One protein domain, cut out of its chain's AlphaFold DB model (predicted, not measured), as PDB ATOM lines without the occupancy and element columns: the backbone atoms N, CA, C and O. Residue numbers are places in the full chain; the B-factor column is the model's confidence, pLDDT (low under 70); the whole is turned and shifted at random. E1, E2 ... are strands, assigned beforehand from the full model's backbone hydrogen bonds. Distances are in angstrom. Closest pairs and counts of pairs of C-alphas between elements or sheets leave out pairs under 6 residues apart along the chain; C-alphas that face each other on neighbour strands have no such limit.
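What this domain is: This is residues 38 to 178 of the 664 residues of an uncharacterized protein of mine drainage metagenome (UniProt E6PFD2). Two sheets stand face to face as a sandwich, a larger one of five strands and a smaller one of three, with their strands at 34 degrees. E4 and E5 come near each other along one side, the last residues run beside E1 on the three-strand sheet, and the long loop of residues 47 to 66 lies at one end. The printed part has 141 residues, with no named helix and eight strands, E1 to E8, which hold 59 residues, under half; the class is all strand. The sheets run E4, E3, E2, E7, E8 and E1, E6, E5, both antiparallel throughout. The whole is compact, with a radius of gyration of the C-alphas of 14.6 A and spans of 44 by 30 by 28 A.

How they stand to each other: E1, residues 38 to 46, is an edge strand, antiparallel to E6, residues 118 to 127, at 159 degrees; N 40 and O 124 are 2.8 A apart, within hydrogen-bond range. Residues 42 to 43 of E1 also pair, parallel, with residues 176 to 177. The chain then changes sheet. E2, residues 67 to 73, E3, residues 86 to 89, and E4, residues 97 to 101, form a meander, each strand the antiparallel neighbour of the one before. N 70 and O 86 are 2.8 A apart, N 99 and O 87 2.8 A. E5, residues 107 to 112, follows in the other sheet; the closest C-alphas of E4 and E5, those of Ile 98 and Ser 107, are 6.8 A apart. E5 and E6 form a hairpin at 171 degrees, with N 109 and O 121 2.9 A apart. E7, residues 133 to 140, is antiparallel to E2 at 163 degrees, with N 71 and O 136 2.8 A apart. E7 and E8, residues 156 to 165, form a hairpin at 167 degrees, with N 137 and O 160 2.8 A apart. The facing parts of the two sheets are 9.3 A centre to centre; E1 and E8 are apart.

Where its parts are: E1 begins at C-alpha 38 (19.697, 20.129, 314.448) and is 25.2 A long. E6, the longest in A, measures 28.6 A, E8 22.9 A, E7 22.5 A and E2 19.9 A. E8 ends at C-alpha 165 (11.570, 25.258, 321.468).

The domain as a whole: The C-alphas farthest apart, of His 54 and Thr 130, are 44.3 A apart. The printed part has no cut. The links E1 to E2, E2 to E3 and E7 to E8 are long. Mean pLDDT of the printed part is 74.0; 44 residues are under 70, among them 43 to 63 and 166 to 178.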
ATOM      1  N   SER A  38      20.574  21.019 313.681       70.31
ATOM      2  CA  SER A  38      19.697  20.129 314.448       70.31
ATOM      3  C   SER A  38      18.396  19.861 313.696       70.31
ATOM      4  O   SER A  38      17.985  20.660 312.854       70.31
ATOM      5  N   LEU A  39      17.746  18.739 314.013       71.25
ATOM      6  CA  LEU A  39      16.457  18.356 313.438       71.25
ATOM      7  C   LEU A  39      15.334  18.556 314.454       71.25
ATOM      8  O   LEU A  39      15.370  17.977 315.541       71.25
ATOM      9  N   VAL A  40      14.315  19.311 314.057       73.75
ATOM     10  CA  VAL A  40      13.029  19.391 314.752       73.75
ATOM     11  C   VAL A  40      12.057  18.461 314.040       73.75
ATOM     12  O   VAL A  40      11.777  18.634 312.852       73.75
ATOM     13  N   LYS A  41      11.550  17.458 314.762       74.38
ATOM     14  CA  LYS A  41      10.549  16.529 314.232       74.38
ATOM     15  C   LYS A  41       9.151  16.948 314.666       74.38
ATOM     16  O   LYS A  41       8.834  16.956 315.854       74.38
ATOM     17  N   ILE A  42       8.305  17.215 313.682       73.81
ATOM     18  CA  ILE A  42       6.898  17.554 313.860       73.81
ATOM     19  C   ILE A  42       6.063  16.475 313.179       73.81
ATOM     20  O   ILE A  42       6.361  16.075 312.056       73.81
ATOM     21  N   THR A  43       5.029  15.976 313.854       68.50
ATOM     22  CA  THR A  43       4.084  15.017 313.263       68.50
ATOM     23  C   THR A  43       2.683  15.603 313.314       68.50
ATOM     24  O   THR A  43       2.218  16.006 314.376       68.50
ATOM     25  N   LEU A  44       2.027  15.644 312.160       68.12
ATOM     26  CA  LEU A  44       0.695  16.195 311.970       68.12
ATOM     27  C   LEU A  44      -0.232  15.131 311.402       68.12
ATOM     28  O   LEU A  44       0.093  14.482 310.412       68.12
ATOM     29  N   ALA A  45      -1.404  14.985 312.010       62.78
ATOM     30  CA  ALA A  45      -2.510  14.258 311.408       62.78
ATOM     31  C   ALA A  45      -3.371  15.253 310.616       62.78
ATOM     32  O   ALA A  45      -3.904  16.198 311.190       62.78
ATOM     33  N   VAL A  46      -3.481  15.039 309.308       61.94
ATOM     34  CA  VAL A  46      -4.317  15.778 308.356       61.94
ATOM     35  C   VAL A  46      -5.625  14.998 308.185       61.94
ATOM     36  O   VAL A  46      -5.615  13.947 307.536       61.94
ATOM     37  N   PRO A  47      -6.753  15.436 308.767       55.25
ATOM     38  CA  PRO A  47      -8.028  14.743 308.601       55.25
ATOM     39  C   PRO A  47      -8.539  14.876 307.158       55.25
ATOM     40  O   PRO A  47      -8.246  15.859 306.481       55.25
ATOM     41  N   GLN A  48      -9.356  13.928 306.687       55.22
ATOM     42  CA  GLN A  48     -10.052  14.095 305.405       55.22
ATOM     43  C   GLN A  48     -11.064  15.237 305.431       55.22
ATOM     44  O   GLN A  48     -11.750  15.436 306.434       55.22
ATOM     45  N   ALA A  49     -11.259  15.863 304.264       50.34
ATOM     46  CA  ALA A  49     -12.308  16.849 303.998       50.34
ATOM     47  C   ALA A  49     -13.694  16.406 304.499       50.34
ATOM     48  O   ALA A  49     -14.415  17.170 305.129       50.34
ATOM     49  N   GLN A  50     -14.055  15.144 304.250       48.22
ATOM     50  CA  GLN A  50     -15.386  14.610 304.549       48.22
ATOM     51  C   GLN A  50     -15.621  14.352 306.046       48.22
ATOM     52  O   GLN A  50     -16.764  14.348 306.490       48.22
ATOM     53  N   LEU A  51     -14.559  14.175 306.841       47.22
ATOM     54  CA  LEU A  51     -14.654  13.902 308.284       47.22
ATOM     55  C   LEU A  51     -14.721  15.185 309.137       47.22
ATOM     56  O   LEU A  51     -14.870  15.102 310.359       47.22
ATOM     57  N   GLN A  52     -14.586  16.356 308.505       51.16
ATOM     58  CA  GLN A  52     -14.517  17.667 309.161       51.16
ATOM     59  C   GLN A  52     -15.893  18.333 309.323       51.16
ATOM     60  O   GLN A  52     -16.111  19.022 310.313       51.16
ATOM     61  N   VAL A  53     -16.850  18.046 308.428       41.56
ATOM     62  CA  VAL A  53     -18.148  18.751 308.298       41.56
ATOM     63  C   VAL A  53     -19.032  18.678 309.561       41.56
ATOM     64  O   VAL A  53     -20.040  19.369 309.661       41.56
ATOM     65  N   HIS A  54     -18.703  17.829 310.544       39.47
ATOM     66  CA  HIS A  54     -19.493  17.641 311.775       39.47
ATOM     67  C   HIS A  54     -18.699  17.860 313.071       39.47
ATOM     68  O   HIS A  54     -19.216  17.597 314.161       39.47
ATOM     69  N   ARG A  55     -17.441  18.317 313.007       44.69
ATOM     70  CA  ARG A  55     -16.632  18.506 314.219       44.69
ATOM     71  C   ARG A  55     -16.778  19.922 314.759       44.69
ATOM     72  O   ARG A  55     -16.224  20.865 314.215       44.69
ATOM     73  N   ARG A  56     -17.418  20.031 315.924       46.75
ATOM     74  CA  ARG A  56     -17.368  21.203 316.814       46.75
ATOM     75  C   ARG A  56     -16.010  21.294 317.527       46.75
ATOM     76  O   ARG A  56     -15.982  21.383 318.741       46.75
ATOM     77  N   SER A  57     -14.888  21.111 316.830       43.50
ATOM     78  CA  SER A  57     -13.540  21.298 317.387       43.50
ATOM     79  C   SER A  57     -12.518  21.474 316.256       43.50
ATOM     80  O   SER A  57     -12.250  20.514 315.527       43.50
ATOM     81  N   PRO A  58     -11.948  22.675 316.105       45.75
ATOM     82  CA  PRO A  58     -11.025  23.043 315.054       45.75
ATOM     83  C   PRO A  58      -9.610  22.548 315.341       45.75
ATOM     84  O   PRO A  58      -8.766  23.273 315.847       45.75
ATOM     85  N   LYS A  59      -9.303  21.299 315.003       50.91
ATOM     86  CA  LYS A  59      -7.901  20.900 314.797       50.91
ATOM     87  C   LYS A  59      -7.624  21.053 313.306       50.91
ATOM     88  O   LYS A  59      -7.737  20.072 312.569       50.91
ATOM     89  N   TYR A  60      -7.381  22.272 312.824       56.44
ATOM     90  CA  TYR A  60      -7.450  22.534 311.386       56.44
ATOM     91  C   TYR A  60      -6.108  22.397 310.680       56.44
ATOM     92  O   TYR A  60      -5.259  23.287 310.653       56.44
ATOM     93  N   ILE A  61      -5.993  21.258 310.004       58.66
ATOM     94  CA  ILE A  61      -5.550  21.248 308.614       58.66
ATOM     95  C   ILE A  61      -6.828  21.069 307.799       58.66
ATOM     96  O   ILE A  61      -7.405  19.979 307.774       58.66
ATOM     97  N   ALA A  62      -7.321  22.162 307.225       61.31
ATOM     98  CA  ALA A  62      -8.524  22.151 306.409       61.31
ATOM     99  C   ALA A  62      -8.227  21.544 305.026       61.31
ATOM    100  O   ALA A  62      -7.079  21.608 304.573       61.31
ATOM    101  N   PRO A  63      -9.214  20.969 304.316       63.88
ATOM    102  CA  PRO A  63      -8.990  20.419 302.975       63.88
ATOM    103  C   PRO A  63      -8.573  21.462 301.928       63.88
ATOM    104  O   PRO A  63      -8.031  21.098 300.886       63.88
ATOM    105  N   THR A  64      -8.786  22.745 302.212       71.50
ATOM    106  CA  THR A  64      -8.291  23.879 301.424       71.50
ATOM    107  C   THR A  64      -6.811  24.177 301.664       71.50
ATOM    108  O   THR A  64      -6.214  24.904 300.880       71.50
ATOM    109  N   THR A  65      -6.168  23.586 302.677       80.06
ATOM    110  CA  THR A  65      -4.758  23.853 302.992       80.06
ATOM    111  C   THR A  65      -3.843  23.402 301.853       80.06
ATOM    112  O   THR A  65      -3.656  22.207 301.623       80.06
ATOM    113  N   LYS A  66      -3.208  24.358 301.168       86.69
ATOM    114  CA  LYS A  66      -2.239  24.108 300.085       86.69
ATOM    115  C   LYS A  66      -0.807  24.472 300.464       86.69
ATOM    116  O   LYS A  66       0.118  24.148 299.714       86.69
ATOM    117  N   GLY A  67      -0.595  25.110 301.612       88.00
ATOM    118  CA  GLY A  67       0.726  25.535 302.059       88.00
ATOM    119  C   GLY A  67       0.908  25.477 303.570       88.00
ATOM    120  O   GLY A  67      -0.021  25.751 304.324       88.00
ATOM    121  N   PHE A  68       2.126  25.147 303.997       88.56
ATOM    122  CA  PHE A  68       2.582  25.281 305.382       88.56
ATOM    123  C   PHE A  68       3.804  26.191 305.434       88.56
ATOM    124  O   PHE A  68       4.730  26.034 304.637       88.56
ATOM    125  N   GLY A  69       3.822  27.099 306.400       89.50
ATOM    126  CA  GLY A  69       4.979  27.897 306.776       89.50
ATOM    127  C   GLY A  69       5.476  27.499 308.159       89.50
ATOM    128  O   GLY A  69       4.685  27.403 309.095       89.50
ATOM    129  N   PHE A  70       6.782  27.287 308.285       88.75
ATOM    130  CA  PHE A  70       7.473  27.137 309.559       88.75
ATOM    131  C   PHE A  70       8.506  28.244 309.681       88.75
ATOM    132  O   PHE A  70       9.426  28.352 308.862       88.75
ATOM    133  N   ASP A  71       8.356  29.061 310.709       88.88
ATOM    134  CA  ASP A  71       9.260  30.157 310.987       88.88
ATOM    135  C   ASP A  71       9.937  29.983 312.342       88.88
ATOM    136  O   ASP A  71       9.294  29.600 313.318       88.88
ATOM    137  N   PHE A  72      11.242  30.229 312.391       87.00
ATOM    138  CA  PHE A  72      12.061  30.042 313.583       87.00
ATOM    139  C   PHE A  72      12.805  31.334 313.900       87.00
ATOM    140  O   PHE A  72      13.667  31.773 313.140       87.00
ATOM    141  N   ALA A  73      12.536  31.905 315.070       85.62
ATOM    142  CA  ALA A  73      13.193  33.122 315.532       85.62
ATOM    143  C   ALA A  73      13.566  33.027 317.012       85.62
ATOM    144  O   ALA A  73      12.968  32.271 317.763       85.62
ATOM    145  N   THR A  74      14.541  33.806 317.472       82.38
ATOM    146  CA  THR A  74      14.845  33.929 318.914       82.38
ATOM    147  C   THR A  74      14.017  35.021 319.598       82.38
ATOM    148  O   THR A  74      14.027  35.131 320.821       82.38
ATOM    149  N   THR A  75      13.284  35.821 318.820       80.81
ATOM    150  CA  THR A  75      12.413  36.913 319.276       80.81
ATOM    151  C   THR A  75      11.147  36.956 318.425       80.81
ATOM    152  O   THR A  75      11.237  36.817 317.206       80.81
ATOM    153  N   SER A  76       9.986  37.220 319.028       75.38
ATOM    154  CA  SER A  76       8.692  37.229 318.324       75.38
ATOM    155  C   SER A  76       8.601  38.281 317.215       75.38
ATOM    156  O   SER A  76       7.951  38.046 316.205       75.38
ATOM    157  N   SER A  77       9.300  39.411 317.350       76.44
ATOM    158  CA  SER A  77       9.328  40.491 316.353       76.44
ATOM    159  C   SER A  77      10.023  40.128 315.039       76.44
ATOM    160  O   SER A  77       9.928  40.884 314.079       76.44
ATOM    161  N   ALA A  78      10.768  39.022 315.008       79.81
ATOM    162  CA  ALA A  78      11.449  38.541 313.811       79.81
ATOM    163  C   ALA A  78      10.644  37.464 313.066       79.81
ATOM    164  O   ALA A  78      11.110  36.990 312.034       79.81
ATOM    165  N   LEU A  79       9.463  37.090 313.576       82.81
ATOM    166  CA  LEU A  79       8.572  36.154 312.903       82.81
ATOM    167  C   LEU A  79       7.850  36.850 311.744       82.81
ATOM    168  O   LEU A  79       7.278  37.929 311.915       82.81
ATOM    169  N   ASN A  80       7.858  36.223 310.573       83.25
ATOM    170  CA  ASN A  80       7.162  36.679 309.383       83.25
ATOM    171  C   ASN A  80       6.414  35.512 308.716       83.25
ATOM    172  O   ASN A  80       6.983  34.794 307.889       83.25
ATOM    173  N   PRO A  81       5.108  35.349 308.985       76.50
ATOM    174  CA  PRO A  81       4.338  34.249 308.412       76.50
ATOM    175  C   PRO A  81       4.195  34.342 306.890       76.50
ATOM    176  O   PRO A  81       4.023  33.320 306.233       76.50
ATOM    177  N   ALA A  82       4.299  35.540 306.308       80.50
ATOM    178  CA  ALA A  82       4.255  35.714 304.859       80.50
ATOM    179  C   ALA A  82       5.549  35.250 304.167       80.50
ATOM    180  O   ALA A  82       5.536  35.033 302.958       80.50
ATOM    181  N   GLN A  83       6.657  35.114 304.903       85.94
ATOM    182  CA  GLN A  83       7.963  34.683 304.395       85.94
ATOM    183  C   GLN A  83       8.658  33.761 305.414       85.94
ATOM    184  O   GLN A  83       9.658  34.150 306.021       85.94
ATOM    185  N   PRO A  84       8.131  32.547 305.633       88.06
ATOM    186  CA  PRO A  84       8.647  31.651 306.659       88.06
ATOM    187  C   PRO A  84      10.021  31.085 306.273       88.06
ATOM    188  O   PRO A  84      10.305  30.853 305.094       88.06
ATOM    189  N   THR A  85      10.858  30.773 307.270       88.81
ATOM    190  CA  THR A  85      12.179  30.145 307.033       88.81
ATOM    191  C   THR A  85      12.111  28.834 306.243       88.81
ATOM    192  O   THR A  85      13.028  28.534 305.466       88.81
ATOM    193  N   ILE A  86      11.041  28.057 306.429       89.88
ATOM    194  CA  ILE A  86      10.756  26.834 305.682       89.88
ATOM    195  C   ILE A  86       9.305  26.896 305.205       89.88
ATOM    196  O   ILE A  86       8.389  27.088 306.001       89.88
ATOM    197  N   ALA A  87       9.087  26.684 303.911       91.50
ATOM    198  CA  ALA A  87       7.758  26.626 303.317       91.50
ATOM    199  C   ALA A  87       7.546  25.285 302.626       91.50
ATOM    200  O   ALA A  87       8.393  24.832 301.851       91.50
ATOM    201  N   VAL A  88       6.397  24.668 302.866       89.69
ATOM    202  CA  VAL A  88       6.028  23.378 302.291       89.69
ATOM    203  C   VAL A  88       4.809  23.556 301.405       89.69
ATOM    204  O   VAL A  88       3.781  24.077 301.834       89.69
ATOM    205  N   ASN A  89       4.928  23.116 300.159       89.56
ATOM    206  CA  ASN A  89       3.822  23.028 299.228       89.56
ATOM    207  C   ASN A  89       3.042  21.736 299.494       89.56
ATOM    208  O   ASN A  89       3.563  20.628 299.351       89.56
ATOM    209  N   PHE A  90       1.783  21.918 299.871       85.31
ATOM    210  CA  PHE A  90       0.816  20.879 300.203       85.31
ATOM    211  C   PHE A  90      -0.288  20.719 299.153       85.31
ATOM    212  O   PHE A  90      -1.232  19.967 299.370       85.31
ATOM    213  N   SER A  91      -0.152  21.342 297.976       82.94
ATOM    214  CA  SER A  91      -1.121  21.201 296.873       82.94
ATOM    215  C   SER A  91      -1.318  19.751 296.422       82.94
ATOM    216  O   SER A  91      -2.341  19.420 295.833       82.94
ATOM    217  N   ASN A  92      -0.331  18.885 296.674       82.31
ATOM    218  CA  ASN A  92      -0.434  17.448 296.475       82.31
ATOM    219  C   ASN A  92      -0.104  16.720 297.783       82.31
ATOM    220  O   ASN A  92       1.062  16.467 298.080       82.31
ATOM    221  N   LEU A  93      -1.135  16.349 298.543       74.75
ATOM    222  CA  LEU A  93      -0.993  15.664 299.832       74.75
ATOM    223  C   LEU A  93      -0.239  14.323 299.733       74.75
ATOM    224  O   LEU A  93       0.436  13.923 300.679       74.75
ATOM    225  N   ALA A  94      -0.314  13.640 298.586       74.44
ATOM    226  CA  ALA A  94       0.391  12.376 298.366       74.44
ATOM    227  C   ALA A  94       1.899  12.563 298.120       74.44
ATOM    228  O   ALA A  94       2.667  11.611 298.252       74.44
ATOM    229  N   ALA A  95       2.327  13.770 297.747       81.62
ATOM    230  CA  ALA A  95       3.719  14.103 297.474       81.62
ATOM    231  C   ALA A  95       3.990  15.581 297.813       81.62
ATOM    232  O   ALA A  95       4.231  16.385 296.904       81.62
ATOM    233  N   PRO A  96       3.932  15.961 299.104       86.06
ATOM    234  CA  PRO A  96       4.268  17.316 299.518       86.06
ATOM    235  C   PRO A  96       5.735  17.606 299.196       86.06
ATOM    236  O   PRO A  96       6.586  16.712 299.225       86.06
ATOM    237  N   SER A  97       6.048  18.863 298.905       88.25
ATOM    238  CA  SER A  97       7.410  19.280 298.568       88.25
ATOM    239  C   SER A  97       7.831  20.501 299.369       88.25
ATOM    240  O   SER A  97       7.030  21.387 299.655       88.25
ATOM    241  N   ILE A  98       9.106  20.557 299.753       88.19
ATOM    242  CA  ILE A  98       9.674  21.743 300.391       88.19
ATOM    243  C   ILE A  98       9.916  22.789 299.299       88.19
ATOM    244  O   ILE A  98      10.743  22.581 298.413       88.19
ATOM    245  N   ALA A  99       9.166  23.889 299.339       87.56
ATOM    246  CA  ALA A  99       9.288  24.989 298.388       87.56
ATOM    247  C   ALA A  99      10.425  25.945 298.772       87.56
ATOM    248  O   ALA A  99      11.134  26.434 297.897       87.56
ATOM    249  N   VAL A 100      10.617  26.179 300.074       87.56
ATOM    250  CA  VAL A 100      11.741  26.950 300.621       87.56
ATOM    251  C   VAL A 100      12.291  26.258 301.854       87.56
ATOM    252  O   VAL A 100      11.541  25.756 302.684       87.56
ATOM    253  N   ASP A 101      13.616  26.247 301.953       88.19
ATOM    254  CA  ASP A 101      14.375  25.715 303.078       88.19
ATOM    255  C   ASP A 101      15.618  26.580 303.272       88.19
ATOM    256  O   ASP A 101      16.676  26.321 302.694       88.19
ATOM    257  N   THR A 102      15.476  27.652 304.050       86.69
ATOM    258  CA  THR A 102      16.548  28.645 304.248       86.69
ATOM    259  C   THR A 102      17.800  28.022 304.861       86.69
ATOM    260  O   THR A 102      18.921  28.442 304.576       86.69
ATOM    261  N   TYR A 103      17.620  26.997 305.694       83.25
ATOM    262  CA  TYR A 103      18.719  26.329 306.380       83.25
ATOM    263  C   TYR A 103      19.265  25.133 305.605       83.25
ATOM    264  O   TYR A 103      20.452  24.824 305.741       83.25
ATOM    265  N   GLY A 104      18.453  24.482 304.774       83.06
ATOM    266  CA  GLY A 104      18.857  23.371 303.918       83.06
ATOM    267  C   GLY A 104      18.976  22.041 304.674       83.06
ATOM    268  O   GLY A 104      19.756  21.930 305.627       83.06
ATOM    269  N   GLY A 105      18.280  21.018 304.176       83.12
ATOM    270  CA  GLY A 105      18.270  19.647 304.706       83.12
ATOM    271  C   GLY A 105      16.919  19.204 305.275       83.12
ATOM    272  O   GLY A 105      16.806  18.091 305.791       83.12
ATOM    273  N   SER A 106      15.898  20.056 305.197       87.06
ATOM    274  CA  SER A 106      14.545  19.767 305.655       87.06
ATOM    275  C   SER A 106      13.840  18.767 304.733       87.06
ATOM    276  O   SER A 106      14.078  18.720 303.525       87.06
ATOM    277  N   SER A 107      12.957  17.947 305.299       86.69
ATOM    278  CA  SER A 107      12.163  16.973 304.543       86.69
ATOM    279  C   SER A 107      10.751  16.844 305.098       86.69
ATOM    280  O   SER A 107      10.507  17.057 306.285       86.69
ATOM    281  N   VAL A 108       9.821  16.475 304.224       87.31
ATOM    282  CA  VAL A 108       8.428  16.190 304.564       87.31
ATOM    283  C   VAL A 108       8.037  14.851 303.956       87.31
ATOM    284  O   VAL A 108       8.385  14.547 302.815       87.31
ATOM    285  N   THR A 109       7.326  14.035 304.724       85.81
ATOM    286  CA  THR A 109       6.784  12.752 304.267       85.81
ATOM    287  C   THR A 109       5.374  12.587 304.800       85.81
ATOM    288  O   THR A 109       5.188  12.606 306.015       85.81
ATOM    289  N   CYS A 110       4.397  12.387 303.920       83.88
ATOM    290  CA  CYS A 110       3.027  12.061 304.302       83.88
ATOM    291  C   CYS A 110       2.722  10.598 303.994       83.88
ATOM    292  O   CYS A 110       3.117  10.073 302.955       83.88
ATOM    293  N   THR A 111       2.021   9.941 304.912       83.31
ATOM    294  CA  THR A 111       1.474   8.596 304.729       83.31
ATOM    295  C   THR A 111      -0.038   8.702 304.748       83.31
ATOM    296  O   THR A 111      -0.601   9.149 305.746       83.31
ATOM    297  N   ASN A 112      -0.696   8.298 303.664       78.56
ATOM    298  CA  ASN A 112      -2.151   8.213 303.640       78.56
ATOM    299  C   ASN A 112      -2.601   7.030 304.503       78.56
ATOM    300  O   ASN A 112      -2.117   5.907 304.348       78.56
ATOM    301  N   ASN A 113      -3.524   7.297 305.408       72.00
ATOM    302  CA  ASN A 113      -4.179   6.321 306.251       72.00
ATOM    303  C   ASN A 113      -5.373   5.691 305.494       72.00
ATOM    304  O   ASN A 113      -5.889   6.284 304.543       72.00
ATOM    305  N   PRO A 114      -5.843   4.492 305.891       68.94
ATOM    306  CA  PRO A 114      -6.952   3.798 305.220       68.94
ATOM    307  C   PRO A 114      -8.310   4.503 305.328       68.94
ATOM    308  O   PRO A 114      -9.157   4.332 304.459       68.94
ATOM    309  N   ASP A 115      -8.505   5.309 306.374       58.53
ATOM    310  CA  ASP A 115      -9.652   6.219 306.530       58.53
ATOM    311  C   ASP A 115      -9.545   7.456 305.616       58.53
ATOM    312  O   ASP A 115     -10.349   8.383 305.692       58.53
ATOM    313  N   GLY A 116      -8.508   7.470 304.776       59.59
ATOM    314  CA  GLY A 116      -8.182   8.484 303.803       59.59
ATOM    315  C   GLY A 116      -7.566   9.756 304.392       59.59
ATOM    316  O   GLY A 116      -7.234  10.663 303.622       59.59
ATOM    317  N   SER A 117      -7.401   9.846 305.717       67.12
ATOM    318  CA  SER A 117      -6.614  10.912 306.353       67.12
ATOM    319  C   SER A 117      -5.134  10.761 305.979       67.12
ATOM    320  O   SER A 117      -4.737   9.735 305.433       67.12
ATOM    321  N   ALA A 118      -4.288  11.753 306.243       69.62
ATOM    322  CA  ALA A 118      -2.847  11.623 306.028       69.62
ATOM    323  C   ALA A 118      -2.071  11.970 307.293       69.62
ATOM    324  O   ALA A 118      -2.334  12.973 307.943       69.62
ATOM    325  N   THR A 119      -1.075  11.163 307.637       76.44
ATOM    326  CA  THR A 119      -0.124  11.486 308.702       76.44
ATOM    327  C   THR A 119       1.150  12.019 308.070       76.44
ATOM    328  O   THR A 119       1.854  11.288 307.375       76.44
ATOM    329  N   CYS A 120       1.456  13.288 308.308       79.94
ATOM    330  CA  CYS A 120       2.616  13.974 307.765       79.94
ATOM    331  C   CYS A 120       3.682  14.177 308.838       79.94
ATOM    332  O   CYS A 120       3.422  14.744 309.896       79.94
ATOM    333  N   ALA A 121       4.897  13.722 308.559       82.69
ATOM    334  CA  ALA A 121       6.076  13.974 309.370       82.69
ATOM    335  C   ALA A 121       6.960  15.013 308.677       82.69
ATOM    336  O   ALA A 121       7.335  14.848 307.515       82.69
ATOM    337  N   PHE A 122       7.307  16.061 309.412       84.88
ATOM    338  CA  PHE A 122       8.206  17.122 308.995       84.88
ATOM    339  C   PHE A 122       9.490  16.989 309.800       84.88
ATOM    340  O   PHE A 122       9.463  17.016 311.032       84.88
ATOM    341  N   ASN A 123      10.611  16.846 309.106       85.38
ATOM    342  CA  ASN A 123      11.936  16.914 309.699       85.38
ATOM    343  C   ASN A 123      12.538  18.248 309.270       85.38
ATOM    344  O   ASN A 123      13.033  18.378 308.149       85.38
ATOM    345  N   LEU A 124      12.430  19.245 310.138       85.88
ATOM    346  CA  LEU A 124      12.843  20.614 309.864       85.88
ATOM    347  C   LEU A 124      14.277  20.802 310.340       85.88
ATOM    348  O   LEU A 124      14.595  20.525 311.499       85.88
ATOM    349  N   THR A 125      15.148  21.250 309.445       84.12
ATOM    350  CA  THR A 125      16.544  21.511 309.788       84.12
ATOM    351  C   THR A 125      16.686  22.947 310.251       84.12
ATOM    352  O   THR A 125      16.319  23.862 309.524       84.12
ATOM    353  N   VAL A 126      17.256  23.151 311.435       82.62
ATOM    354  CA  VAL A 126      17.513  24.485 311.994       82.62
ATOM    355  C   VAL A 126      18.932  24.578 312.555       82.62
ATOM    356  O   VAL A 126      19.506  23.553 312.946       82.62
ATOM    357  N   PRO A 127      19.543  25.775 312.599       82.69
ATOM    358  CA  PRO A 127      20.843  25.957 313.228       82.69
ATOM    359  C   PRO A 127      20.793  25.594 314.714       82.69
ATOM    360  O   PRO A 127      19.795  25.817 315.398       82.69
ATOM    361  N   THR A 128      21.884  25.044 315.236       77.56
ATOM    362  CA  THR A 128      22.040  24.868 316.684       77.56
ATOM    363  C   THR A 128      22.128  26.229 317.366       77.56
ATOM    364  O   THR A 128      22.951  27.055 316.969       77.56
ATOM    365  N   SER A 129      21.344  26.439 318.422       76.38
ATOM    366  CA  SER A 129      21.363  27.665 319.220       76.38
ATOM    367  C   SER A 129      21.408  27.332 320.708       76.38
ATOM    368  O   SER A 129      20.784  26.376 321.163       76.38
ATOM    369  N   THR A 130      22.146  28.138 321.472       76.31
ATOM    370  CA  THR A 130      22.128  28.114 322.943       76.31
ATOM    371  C   THR A 130      20.911  28.838 323.515       76.31
ATOM    372  O   THR A 130      20.550  28.617 324.667       76.31
ATOM    373  N   THR A 131      20.281  29.700 322.717       80.88
ATOM    374  CA  THR A 131      19.033  30.388 323.055       80.88
ATOM    375  C   THR A 131      17.860  29.592 322.484       80.88
ATOM    376  O   THR A 131      17.909  29.252 321.297       80.88
ATOM    377  N   PRO A 132      16.810  29.300 323.272       80.31
ATOM    378  CA  PRO A 132      15.618  28.630 322.767       80.31
ATOM    379  C   PRO A 132      14.982  29.389 321.597       80.31
ATOM    380  O   PRO A 132      14.967  30.621 321.583       80.31
ATOM    381  N   TYR A 133      14.447  28.650 320.628       82.81
ATOM    382  CA  TYR A 133      13.708  29.237 319.519       82.81
ATOM    383  C   TYR A 133      12.240  29.446 319.882       82.81
ATOM    384  O   TYR A 133      11.653  28.747 320.709       82.81
ATOM    385  N   ILE A 134      11.646  30.402 319.194       84.94
ATOM    386  CA  ILE A 134      10.222  30.549 318.992       84.94
ATOM    387  C   ILE A 134       9.927  29.976 317.602       84.94
ATOM    388  O   ILE A 134      10.529  30.406 316.620       84.94
ATOM    389  N   LEU A 135       9.043  28.985 317.531       84.12
ATOM    390  CA  LEU A 135       8.566  28.370 316.296       84.12
ATOM    391  C   LEU A 135       7.164  28.889 315.992       84.12
ATOM    392  O   LEU A 135       6.266  28.683 316.794       84.12
ATOM    393  N   GLN A 136       6.944  29.488 314.833       85.62
ATOM    394  CA  GLN A 136       5.608  29.767 314.321       85.62
ATOM    395  C   GLN A 136       5.258  28.788 313.203       85.62
ATOM    396  O   GLN A 136       6.010  28.626 312.246       85.62
ATOM    397  N   VAL A 137       4.109  28.134 313.328       84.62
ATOM    398  CA  VAL A 137       3.510  27.280 312.305       84.62
ATOM    399  C   VAL A 137       2.317  28.028 311.723       84.62
ATOM    400  O   VAL A 137       1.465  28.507 312.464       84.62
ATOM    401  N   SER A 138       2.262  28.171 310.405       83.94
ATOM    402  CA  SER A 138       1.150  28.812 309.692       83.94
ATOM    403  C   SER A 138       0.677  27.925 308.548       83.94
ATOM    404  O   SER A 138       1.487  27.228 307.933       83.94
ATOM    405  N   THR A 139      -0.617  27.946 308.247       83.56
ATOM    406  CA  THR A 139      -1.197  27.229 307.105       83.56
ATOM    407  C   THR A 139      -1.898  28.189 306.159       83.56
ATOM    408  O   THR A 139      -2.404  29.224 306.586       83.56
ATOM    409  N   PHE A 140      -1.911  27.857 304.869       83.94
ATOM    410  CA  PHE A 140      -2.409  28.738 303.818       83.94
ATOM    411  C   PHE A 140      -3.277  27.994 302.798       83.94
ATOM    412  O   PHE A 140      -2.981  26.848 302.447       83.94
ATOM    413  N   ASP A 141      -4.306  28.665 302.270       83.00
ATOM    414  CA  ASP A 141      -5.155  28.173 301.160       83.00
ATOM    415  C   ASP A 141      -4.432  28.258 299.802       83.00
ATOM    416  O   ASP A 141      -4.834  27.686 298.785       83.00
ATOM    417  N   THR A 142      -3.299  28.952 299.763       86.75
ATOM    418  CA  THR A 142      -2.435  29.007 298.591       86.75
ATOM    419  C   THR A 142      -1.122  28.291 298.847       86.75
ATOM    420  O   THR A 142      -0.589  28.231 299.955       86.75
ATOM    421  N   ALA A 143      -0.608  27.676 297.787       87.75
ATOM    422  CA  ALA A 143       0.725  27.112 297.813       87.75
ATOM    423  C   ALA A 143       1.756  28.248 297.859       87.75
ATOM    424  O   ALA A 143       1.534  29.283 297.223       87.75
ATOM    425  N   PRO A 144       2.907  28.057 298.528       86.94
ATOM    426  CA  PRO A 144       3.992  29.027 298.459       86.94
ATOM    427  C   PRO A 144       4.412  29.245 297.003       86.94
ATOM    428  O   PRO A 144       4.627  28.284 296.255       86.94
ATOM    429  N   SER A 145       4.554  30.507 296.597       76.81
ATOM    430  CA  SER A 145       5.075  30.829 295.268       76.81
ATOM    431  C   SER A 145       6.542  30.388 295.139       76.81
ATOM    432  O   SER A 145       7.342  30.524 296.067       76.81
ATOM    433  N   ALA A 146       6.908  29.841 293.973       58.84
ATOM    434  CA  ALA A 146       8.239  29.271 293.731       58.84
ATOM    435  C   ALA A 146       9.378  30.312 293.792       58.84
ATOM    436  O   ALA A 146      10.533  29.965 294.027       58.84
ATOM    437  N   THR A 147       9.064  31.595 293.605       56.69
ATOM    438  CA  THR A 147       9.996  32.718 293.762       56.69
ATOM    439  C   THR A 147       9.865  33.321 295.160       56.69
ATOM    440  O   THR A 147       9.162  34.310 295.352       56.69
ATOM    441  N   GLY A 148      10.560  32.726 296.133       58.38
ATOM    442  CA  GLY A 148      10.804  33.335 297.449       58.38
ATOM    443  C   GLY A 148       9.857  32.951 298.591       58.38
ATOM    444  O   GLY A 148       9.875  33.650 299.596       58.38
ATOM    445  N   ALA A 149       9.051  31.884 298.458       65.38
ATOM    446  CA  ALA A 149       8.056  31.445 299.457       65.38
ATOM    447  C   ALA A 149       7.253  32.586 300.083       65.38
ATOM    448  O   ALA A 149       7.058  32.651 301.296       65.38
ATOM    449  N   ILE A 150       6.776  33.485 299.231       78.38
ATOM    450  CA  ILE A 150       5.869  34.528 299.674       78.38
ATOM    451  C   ILE A 150       4.473  33.922 299.716       78.38
ATOM    452  O   ILE A 150       3.961  33.473 298.681       78.38
ATOM    453  N   PHE A 151       3.888  33.911 300.907       82.50
ATOM    454  CA  PHE A 151       2.469  33.686 301.125       82.50
ATOM    455  C   PHE A 151       1.741  35.023 301.176       82.50
ATOM    456  O   PHE A 151       2.251  36.014 301.703       82.50
ATOM    457  N   ASN A 152       0.527  35.056 300.637       79.06
ATOM    458  CA  ASN A 152      -0.354  36.191 300.841       79.06
ATOM    459  C   ASN A 152      -0.989  36.076 302.233       79.06
ATOM    460  O   ASN A 152      -1.595  35.055 302.547       79.06
ATOM    461  N   GLY A 153      -0.889  37.124 303.054       69.31
ATOM    462  CA  GLY A 153      -1.511  37.146 304.382       69.31
ATOM    463  C   GLY A 153      -3.031  36.945 304.344       69.31
ATOM    464  O   GLY A 153      -3.586  36.380 305.279       69.31
ATOM    465  N   ALA A 154      -3.693  37.321 303.243       71.56
ATOM    466  CA  ALA A 154      -5.125  37.076 303.043       71.56
ATOM    467  C   ALA A 154      -5.482  35.584 302.874       71.56
ATOM    468  O   ALA A 154      -6.646  35.210 303.008       71.56
ATOM    469  N   ASP A 155      -4.496  34.731 302.584       76.38
ATOM    470  CA  ASP A 155      -4.677  33.287 302.420       76.38
ATOM    471  C   ASP A 155      -4.339  32.481 303.672       76.38
ATOM    472  O   ASP A 155      -4.370  31.253 303.621       76.38
ATOM    473  N   LEU A 156      -4.013  33.149 304.781       77.81
ATOM    474  CA  LEU A 156      -3.741  32.498 306.056       77.81
ATOM    475  C   LEU A 156      -5.008  31.802 306.579       77.81
ATOM    476  O   LEU A 156      -6.049  32.434 306.740       77.81
ATOM    477  N   LEU A 157      -4.900  30.502 306.853       75.38
ATOM    478  CA  LEU A 157      -5.985  29.655 307.361       75.38
ATOM    479  C   LEU A 157      -5.859  29.388 308.865       75.38
ATOM    480  O   LEU A 157      -6.846  29.443 309.594       75.38
ATOM    481  N   SER A 158      -4.649  29.091 309.340       75.56
ATOM    482  CA  SER A 158      -4.345  28.880 310.760       75.56
ATOM    483  C   SER A 158      -2.950  29.390 311.096       75.56
ATOM    484  O   SER A 158      -2.057  29.397 310.243       75.56
ATOM    485  N   GLN A 159      -2.752  29.813 312.341       77.38
ATOM    486  CA  GLN A 159      -1.445  30.212 312.847       77.38
ATOM    487  C   GLN A 159      -1.306  29.850 314.320       77.38
ATOM    488  O   GLN A 159      -2.184  30.132 315.127       77.38
ATOM    489  N   GLN A 160      -0.160  29.280 314.672       75.31
ATOM    490  CA  GLN A 160       0.185  28.950 316.044       75.31
ATOM    491  C   GLN A 160       1.666  29.202 316.275       75.31
ATOM    492  O   GLN A 160       2.503  28.756 315.491       75.31
ATOM    493  N   THR A 161       2.011  29.879 317.363       75.75
ATOM    494  CA  THR A 161       3.409  30.009 317.768       75.75
ATOM    495  C   THR A 161       3.733  28.945 318.835       75.75
ATOM    496  O   THR A 161       2.849  28.316 319.411       75.75
ATOM    497  N   PHE A 162       5.009  28.716 319.114       74.06
ATOM    498  CA  PHE A 162       5.561  27.846 320.148       74.06
ATOM    499  C   PHE A 162       6.794  28.528 320.716       74.06
ATOM    500  O   PHE A 162       7.727  28.812 319.978       74.06
ATOM    501  N   THR A 163       6.813  28.822 322.008       77.00
ATOM    502  CA  THR A 163       7.942  29.453 322.690       77.00
ATOM    503  C   THR A 163       8.833  28.389 323.316       77.00
ATOM    504  O   THR A 163       8.405  27.269 323.593       77.00
ATOM    505  N   ASN A 164      10.097  28.746 323.542       70.31
ATOM    506  CA  ASN A 164      11.079  27.899 324.217       70.31
ATOM    507  C   ASN A 164      11.310  26.528 323.560       70.31
ATOM    508  O   ASN A 164      11.630  25.551 324.240       70.31
ATOM    509  N   VAL A 165      11.207  26.452 322.232       74.00
ATOM    510  CA  VAL A 165      11.570  25.258 321.468       74.00
ATOM    511  C   VAL A 165      13.088  25.093 321.536       74.00
ATOM    512  O   VAL A 165      13.854  25.751 320.829       74.00
ATOM    513  N   SER A 166      13.538  24.239 322.453       67.12
ATOM    514  CA  SER A 166      14.952  23.927 322.629       67.12
ATOM    515  C   SER A 166      15.414  22.993 321.519       67.12
ATOM    516  O   SER A 166      14.916  21.871 321.412       67.12
ATOM    517  N   VAL A 167      16.395  23.423 320.729       65.25
ATOM    518  CA  VAL A 167      16.956  22.614 319.644       65.25
ATOM    519  C   VAL A 167      18.431  22.349 319.931       65.25
ATOM    520  O   VAL A 167      19.322  23.079 319.499       65.25
ATOM    521  N   ALA A 168      18.688  21.319 320.738       58.28
ATOM    522  CA  ALA A 168      20.039  20.924 321.116       58.28
ATOM    523  C   ALA A 168      20.679  20.028 320.043       58.28
ATOM    524  O   ALA A 168      20.022  19.170 319.452       58.28
ATOM    525  N   ALA A 169      21.982  20.217 319.813       55.62
ATOM    526  CA  ALA A 169      22.753  19.411 318.874       55.62
ATOM    527  C   ALA A 169      22.731  17.926 319.276       55.62
ATOM    528  O   ALA A 169      23.077  17.575 320.402       55.62
ATOM    529  N   GLY A 170      22.370  17.043 318.343       48.91
ATOM    530  CA  GLY A 170      22.543  15.593 318.496       48.91
ATOM    531  C   GLY A 170      21.498  14.857 319.344       48.91
ATOM    532  O   GLY A 170      21.530  13.629 319.377       48.91
ATOM    533  N   THR A 171      20.542  15.548 319.968       49.25
ATOM    534  CA  THR A 171      19.387  14.908 320.621       49.25
ATOM    535  C   THR A 171      18.117  15.195 319.825       49.25
ATOM    536  O   THR A 171      17.773  16.369 319.680       49.25
ATOM    537  N   PRO A 172      17.405  14.174 319.309       50.47
ATOM    538  CA  PRO A 172      16.107  14.396 318.687       50.47
ATOM    539  C   PRO A 172      15.182  15.068 319.705       50.47
ATOM    540  O   PRO A 172      15.003  14.563 320.815       50.47
ATOM    541  N   THR A 173      14.623  16.222 319.341       55.59
ATOM    542  CA  THR A 173      13.618  16.893 320.168       55.59
ATOM    543  C   THR A 173      12.427  15.963 320.358       55.59
ATOM    544  O   THR A 173      12.043  15.248 319.424       55.59
ATOM    545  N   ALA A 174      11.829  15.974 321.552       56.44
ATOM    546  CA  ALA A 174      10.559  15.294 321.769       56.44
ATOM    547  C   ALA A 174       9.553  15.740 320.687       56.44
ATOM    548  O   ALA A 174       9.572  16.916 320.306       56.44
ATOM    549  N   PRO A 175       8.713  14.832 320.155       57.06
ATOM    550  CA  PRO A 175       7.712  15.201 319.165       57.06
ATOM    551  C   PRO A 175       6.844  16.345 319.696       57.06
ATOM    552  O   PRO A 175       6.220  16.212 320.748       57.06
ATOM    553  N   LEU A 176       6.813  17.465 318.972       61.16
ATOM    554  CA  LEU A 176       5.897  18.563 319.266       61.16
ATOM    555  C   LEU A 176       4.488  18.126 318.854       61.16
ATOM    556  O   LEU A 176       4.238  17.853 317.678       61.16
ATOM    557  N   ALA A 177       3.582  18.034 319.827       55.91
ATOM    558  CA  ALA A 177       2.163  17.871 319.552       55.91
ATOM    559  C   ALA A 177       1.611  19.216 319.063       55.91
ATOM    560  O   ALA A 177       1.640  20.200 319.796       55.91
ATOM    561  N   LEU A 178       1.142  19.256 317.817       59.44
ATOM    562  CA  LEU A 178       0.557  20.453 317.221       59.44
ATOM    563  C   LEU A 178      -0.969  20.413 317.321       59.44
ATOM    564  O   LEU A 178      -1.595  19.399 317.000       59.44
TER     565      LEU A 178